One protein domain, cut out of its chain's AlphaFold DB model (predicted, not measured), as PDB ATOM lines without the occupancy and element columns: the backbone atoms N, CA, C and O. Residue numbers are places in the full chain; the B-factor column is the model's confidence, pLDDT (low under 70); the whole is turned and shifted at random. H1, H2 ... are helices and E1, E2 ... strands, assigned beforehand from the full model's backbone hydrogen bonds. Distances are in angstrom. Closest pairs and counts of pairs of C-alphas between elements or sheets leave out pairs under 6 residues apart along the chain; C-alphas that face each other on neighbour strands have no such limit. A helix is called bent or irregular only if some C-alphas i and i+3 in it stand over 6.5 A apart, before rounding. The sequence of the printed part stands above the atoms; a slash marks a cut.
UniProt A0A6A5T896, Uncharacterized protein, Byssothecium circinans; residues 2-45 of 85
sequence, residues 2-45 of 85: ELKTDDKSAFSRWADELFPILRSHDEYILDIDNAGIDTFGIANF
ATOM      1  N   GLU A   2      10.315  24.947-124.736       58.34
ATOM      2  CA  GLU A   2      10.181  23.690-125.481       58.34
ATOM      3  C   GLU A   2      10.846  22.588-124.647       58.34
ATOM      4  O   GLU A   2      12.055  22.633-124.399       58.34
ATOM      5  N   LEU A   3      10.047  21.669-124.105       65.06
ATOM      6  CA  LEU A   3      10.566  20.543-123.334       65.06
ATOM      7  C   LEU A   3      11.224  19.565-124.310       65.06
ATOM      8  O   LEU A   3      10.582  19.068-125.230       65.06
ATOM      9  N   LYS A   4      12.515  19.280-124.119       60.78
ATOM     10  CA  LYS A   4      13.192  18.222-124.875       60.78
ATOM     11  C   LYS A   4      12.731  16.867-124.347       60.78
ATOM     12  O   LYS A   4      13.218  16.392-123.323       60.78
ATOM     13  N   THR A   5      11.789  16.253-125.045       65.38
ATOM     14  CA  THR A   5      11.334  14.884-124.799       65.38
ATOM     15  C   THR A   5      12.089  13.946-125.737       65.38
ATOM     16  O   THR A   5      11.582  13.574-126.791       65.38
ATOM     17  N   ASP A   6      13.343  13.620-125.411       76.69
ATOM     18  CA  ASP A   6      13.986  12.476-126.066       76.69
ATOM     19  C   ASP A   6      13.377  11.158-125.545       76.69
ATOM     20  O   ASP A   6      12.750  11.138-124.484       76.69
ATOM     21  N   ASP A   7      13.574  10.051-126.265       72.25
ATOM     22  CA  ASP A   7      13.015   8.736-125.900       72.25
ATOM     23  C   ASP A   7      13.518   8.199-124.546       72.25
ATOM     24  O   ASP A   7      12.962   7.245-124.002       72.25
ATOM     25  N   LYS A   8      14.590   8.780-123.992       76.69
ATOM     26  CA  LYS A   8      15.159   8.410-122.688       76.69
ATOM     27  C   LYS A   8      14.649   9.300-121.557       76.69
ATOM     28  O   LYS A   8      14.898   8.994-120.390       76.69
ATOM     29  N   SER A   9      13.950  10.383-121.878       83.94
ATOM     30  CA  SER A   9      13.374  11.296-120.908       83.94
ATOM     31  C   SER A   9      12.293  10.588-120.102       83.94
ATOM     32  O   SER A   9      11.462   9.857-120.647       83.94
ATOM     33  N   ALA A  10      12.242  10.874-118.801       78.00
ATOM     34  CA  ALA A  10      11.119  10.471-117.955       78.00
ATOM     35  C   ALA A  10       9.781  11.053-118.468       78.00
ATOM     36  O   ALA A  10       8.726  10.456-118.274       78.00
ATOM     37  N   PHE A  11       9.845  12.158-119.221       84.88
ATOM     38  CA  PHE A  11       8.705  12.824-119.854       84.88
ATOM     39  C   PHE A  11       8.491  12.430-121.322       84.88
ATOM     40  O   PHE A  11       7.685  13.049-122.009       84.88
ATOM     41  N   SER A  12       9.171  11.394-121.825       84.00
ATOM     42  CA  SER A  12       8.943  10.851-123.182       84.00
ATOM     43  C   SER A  12       7.501  10.373-123.413       84.00
ATOM     44  O   SER A  12       7.058  10.213-124.544       84.00
ATOM     45  N   ARG A  13       6.762  10.160-122.323       82.31
ATOM     46  CA  ARG A  13       5.375   9.688-122.260       82.31
ATOM     47  C   ARG A  13       4.375  10.799-121.918       82.31
ATOM     48  O   ARG A  13       3.342  10.509-121.324       82.31
ATOM     49  N   TRP A  14       4.706  12.044-122.263       87.25
ATOM     50  CA  TRP A  14       3.799  13.187-122.135       87.25
ATOM     51  C   TRP A  14       2.455  12.881-122.805       87.25
ATOM     52  O   TRP A  14       2.430  12.472-123.969       87.25
ATOM     53  N   ALA A  15       1.355  13.021-122.063       86.50
ATOM     54  CA  ALA A  15       0.050  12.495-122.469       86.50
ATOM     55  C   ALA A  15      -1.006  13.577-122.741       86.50
ATOM     56  O   ALA A  15      -2.092  13.237-123.211       86.50
ATOM     57  N   ASP A  16      -0.700  14.844-122.440       89.69
ATOM     58  CA  ASP A  16      -1.667  15.946-122.374       89.69
ATOM     59  C   ASP A  16      -2.863  15.608-121.461       89.69
ATOM     60  O   ASP A  16      -4.007  16.001-121.698       89.69
ATOM     61  N   GLU A  17      -2.584  14.860-120.391       89.81
ATOM     62  CA  GLU A  17      -3.563  14.413-119.405       89.81
ATOM     63  C   GLU A  17      -3.171  14.981-118.044       89.81
ATOM     64  O   GLU A  17      -2.191  14.551-117.436       89.81
ATOM     65  N   LEU A  18      -3.921  15.984-117.588       92.38
ATOM     66  CA  LEU A  18      -3.639  16.709-116.355       92.38
ATOM     67  C   LEU A  18      -4.237  16.008-115.133       92.38
ATOM     68  O   LEU A  18      -5.433  15.717-115.092       92.38
ATOM     69  N   PHE A  19      -3.390  15.807-114.132       92.69
ATOM     70  CA  PHE A  19      -3.701  15.237-112.831       92.69
ATOM     71  C   PHE A  19      -3.567  16.333-111.764       92.69
ATOM     72  O   PHE A  19      -2.524  17.001-111.712       92.69
ATOM     73  N   PRO A  20      -4.574  16.523-110.893       92.62
ATOM     74  CA  PRO A  20      -4.492  17.494-109.819       92.62
ATOM     75  C   PRO A  20      -3.597  16.968-108.695       92.62
ATOM     76  O   PRO A  20      -3.796  15.873-108.168       92.62
ATOM     77  N   ILE A  21      -2.637  17.782-108.268       92.56
ATOM     78  CA  ILE A  21      -1.877  17.541-107.046       92.56
ATOM     79  C   ILE A  21      -2.658  18.135-105.880       92.56
ATOM     80  O   ILE A  21      -2.897  19.345-105.830       92.56
ATOM     81  N   LEU A  22      -3.021  17.279-104.928       90.81
ATOM     82  CA  LEU A  22      -3.768  17.655-103.734       90.81
ATOM     83  C   LEU A  22      -2.870  17.610-102.488       90.81
ATOM     84  O   LEU A  22      -2.029  16.720-102.335       90.81
ATOM     85  N   ARG A  23      -3.058  18.566-101.575       88.56
ATOM     86  CA  ARG A  23      -2.575  18.500-100.187       88.56
ATOM     87  C   ARG A  23      -3.563  17.678 -99.343       88.56
ATOM     88  O   ARG A  23      -4.623  17.268 -99.805       88.56
ATOM     89  N   SER A  24      -3.231  17.455 -98.072       84.56
ATOM     90  CA  SER A  24      -4.181  16.971 -97.068       84.56
ATOM     91  C   SER A  24      -5.500  17.758 -97.093       84.56
ATOM     92  O   SER A  24      -5.496  18.976 -97.239       84.56
ATOM     93  N   HIS A  25      -6.614  17.046 -96.887       83.12
ATOM     94  CA  HIS A  25      -7.985  17.574 -96.981       83.12
ATOM     95  C   HIS A  25      -8.397  18.042 -98.390       83.12
ATOM     96  O   HIS A  25      -9.210  18.954 -98.513       83.12
ATOM     97  N   ASP A  26      -7.849  17.411 -99.435       85.75
ATOM     98  CA  ASP A  26      -8.211  17.624-100.845       85.75
ATOM     99  C   ASP A  26      -8.022  19.072-101.340       85.75
ATOM    100  O   ASP A  26      -8.675  19.526-102.280       85.75
ATOM    101  N   GLU A  27      -7.104  19.816-100.717       92.56
ATOM    102  CA  GLU A  27      -6.760  21.171-101.144       92.56
ATOM    103  C   GLU A  27      -5.909  21.120-102.420       92.56
ATOM    104  O   GLU A  27      -4.804  20.574-102.430       92.56
ATOM    105  N   TYR A  28      -6.416  21.711-103.501       93.25
ATOM    106  CA  TYR A  28      -5.718  21.808-104.782       93.25
ATOM    107  C   TYR A  28      -4.432  22.640-104.683       93.25
ATOM    108  O   TYR A  28      -4.438  23.742-104.135       93.25
ATOM    109  N   ILE A  29      -3.345  22.142-105.278       93.88
ATOM    110  CA  ILE A  29      -2.070  22.860-105.390       93.88
ATOM    111  C   ILE A  29      -1.823  23.312-106.832       93.88
ATOM    112  O   ILE A  29      -1.612  24.500-107.076       93.88
ATOM    113  N   LEU A  30      -1.787  22.363-107.769       94.88
ATOM    114  CA  LEU A  30      -1.527  22.586-109.193       94.88
ATOM    115  C   LEU A  30      -1.922  21.355-110.011       94.88
ATOM    116  O   LEU A  30      -2.068  20.269-109.452       94.88
ATOM    117  N   ASP A  31      -1.998  21.514-111.328       93.94
ATOM    118  CA  ASP A  31      -2.115  20.406-112.277       93.94
ATOM    119  C   ASP A  31      -0.762  20.053-112.899       93.94
ATOM    120  O   ASP A  31       0.033  20.931-113.246       93.94
ATOM    121  N   ILE A  32      -0.514  18.757-113.074       92.75
ATOM    122  CA  ILE A  32       0.678  18.227-113.740       92.75
ATOM    123  C   ILE A  32       0.279  17.160-114.760       92.75
ATOM    124  O   ILE A  32      -0.699  16.450-114.557       92.75
ATOM    125  N   ASP A  33       1.027  17.026-115.856       92.75
ATOM    126  CA  ASP A  33       0.823  15.912-116.787       92.75
ATOM    127  C   ASP A  33       1.087  14.561-116.097       92.75
ATOM    128  O   ASP A  33       1.982  14.445-115.251       92.75
ATOM    129  N   ASN A  34       0.348  13.527-116.501       89.56
ATOM    130  CA  ASN A  34       0.486  12.146-116.033       89.56
ATOM    131  C   ASN A  34       1.946  11.649-116.047       89.56
ATOM    132  O   ASN A  34       2.389  10.969-115.120       89.56
ATOM    133  N   ALA A  35       2.746  12.049-117.044       89.50
ATOM    134  CA  ALA A  35       4.164  11.694-117.119       89.50
ATOM    135  C   ALA A  35       4.987  12.194-115.914       89.50
ATOM    136  O   ALA A  35       6.024  11.615-115.580       89.50
ATOM    137  N   GLY A  36       4.539  13.259-115.246       91.19
ATOM    138  CA  GLY A  36       5.163  13.807-114.045       91.19
ATOM    139  C   GLY A  36       4.793  13.089-112.750       91.19
ATOM    140  O   GLY A  36       5.589  13.126-111.814       91.19
ATOM    141  N   ILE A  37       3.646  12.410-112.688       90.81
ATOM    142  CA  ILE A  37       3.146  11.792-111.451       90.81
ATOM    143  C   ILE A  37       4.121  10.729-110.932       90.81
ATOM    144  O   ILE A  37       4.684  10.883-109.845       90.81
ATOM    145  N   ASP A  38       4.397   9.707-111.746       87.19
ATOM    146  CA  ASP A  38       5.337   8.637-111.390       87.19
ATOM    147  C   ASP A  38       6.772   9.173-111.250       87.19
ATOM    148  O   ASP A  38       7.522   8.751-110.370       87.19
ATOM    149  N   THR A  39       7.155  10.131-112.103       90.00
ATOM    150  CA  THR A  39       8.515  10.692-112.158       90.00
ATOM    151  C   THR A  39       8.891  11.436-110.878       90.00
ATOM    152  O   THR A  39      10.026  11.327-110.414       90.00
ATOM    153  N   PHE A  40       7.953  12.182-110.293       92.00
ATOM    154  CA  PHE A  40       8.177  12.941-109.061       92.00
ATOM    155  C   PHE A  40       7.713  12.204-107.798       92.00
ATOM    156  O   PHE A  40       7.828  12.756-106.703       92.00
ATOM    157  N   GLY A  41       7.214  10.968-107.919       91.44
ATOM    158  CA  GLY A  41       6.724  10.185-106.783       91.44
ATOM    159  C   GLY A  41       5.481  10.792-106.127       91.44
ATOM    160  O   GLY A  41       5.318  10.706-104.910       91.44
ATOM    161  N   ILE A  42       4.627  11.443-106.919       91.25
ATOM    162  CA  ILE A  42       3.381  12.042-106.446       91.25
ATOM    163  C   ILE A  42       2.344  10.930-106.289       91.25
ATOM    164  O   ILE A  42       2.141  10.124-107.195       91.25
ATOM    165  N   ALA A  43       1.667  10.886-105.143       87.62
ATOM    166  CA  ALA A  43       0.548   9.973-104.961       87.62
ATOM    167  C   ALA A  43      -0.637  10.418-105.831       87.62
ATOM    168  O   ALA A  43      -1.067  11.567-105.744       87.62
ATOM    169  N   ASN A  44      -1.173   9.500-106.633       86.56
ATOM    170  CA  ASN A  44      -2.423   9.686-107.360       86.56
ATOM    171  C   ASN A  44      -3.473   8.674-106.906       86.56
ATOM    172  O   ASN A  44      -3.197   7.735-106.153       86.56
ATOM    173  N   PHE A  45      -4.695   8.884-107.379       86.62
ATOM    174  CA  PHE A  45      -5.809   8.000-107.104       86.62
ATOM    175  C   PHE A  45      -6.240   7.308-108.393       86.62
ATOM    176  O   PHE A  45      -6.224   7.875-109.486       86.62
TER     177      PHE A  45
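Overview. This is residues 2 to 45 of the 85 residues of an uncharacterized protein of Byssothecium circinans (UniProt A0A6A5T896). A slender hairpin of two strands, E1 and E2, is followed with no residue between by a short helix, H1, which turns back from the end of E2 and whose residues 34 to 37 come near E1, while residues 2 to 17 form a long arm with no named element that leads into E1. The turn of the hairpin, with His 25, lies at one end of the longest axis and the arm, with Asp 7, at the other. The printed part has 44 residues with two named strands and one named helix, in the order E1, E2, H1; the sheet E1 - E2 is antiparallel, the class is mixed, helices and strands, and under half of the residues are in named elements. The whole is only just loose, close to compact, with a radius of gyration of the C-alphas of 11.6 A, and its C-alphas span 37 by 18 by 14 A.

Arrangement. E1, residues 18 to 22, and E2, residues 28 to 33, are antiparallel neighbours and form a hairpin, with 149 degrees between their N-to-C directions. Among the C-alphas that face each other are those of Pro 20 and Asp 31, 4.5 A apart, and those of Leu 18 and Asp 33, 4.6 A apart. N 19 and O 32, at 2.8 A, and N 29 and O 21, at 2.9 A, are within hydrogen-bond range. H1, residues 34 to 40, has its closest C-alpha pair with E1 at Phe 19 and Asn 34, 6.1 A apart, and 3 pairs within 8 A. The centres of E1 and H1 are 10.5 A apart. In H1, 1 of 3 O i to N i+4 pairs and 2 of 4 O i to N i+3 pairs are within hydrogen-bond range.

Along the chain. E1 begins with C-alpha 18 at (-3.639, 16.709, -116.355) and measures 12.7 A from first to last C-alpha. E2, the longest strand by residues, measures 14.9 A and ends with C-alpha 33 at (0.823, 15.912, -116.787). H1 measures 10.4 A and ends with C-alpha 40 at (8.177, 12.941, -109.061). H1 is irregular, but only just: C-alphas 35 and 38 are 6.6 A apart.

Size, cuts and confidence. The outline is a rod. The two C-alphas farthest apart are those of Asp 7 and His 25, 36.8 A, and those of Glu 2 and Phe 45, the first and last printed, are 29.0 A apart. The C-alphas of residues 2 to 17 lie 9 to 17 A from the mean of the C-alphas. The links from E1 to E2, 5 residues, and from E2 to H1, 0 residues, are tight. The printed part has no cut. The mean pLDDT of the printed part is 85.7, and residues 2 to 5 are under 70.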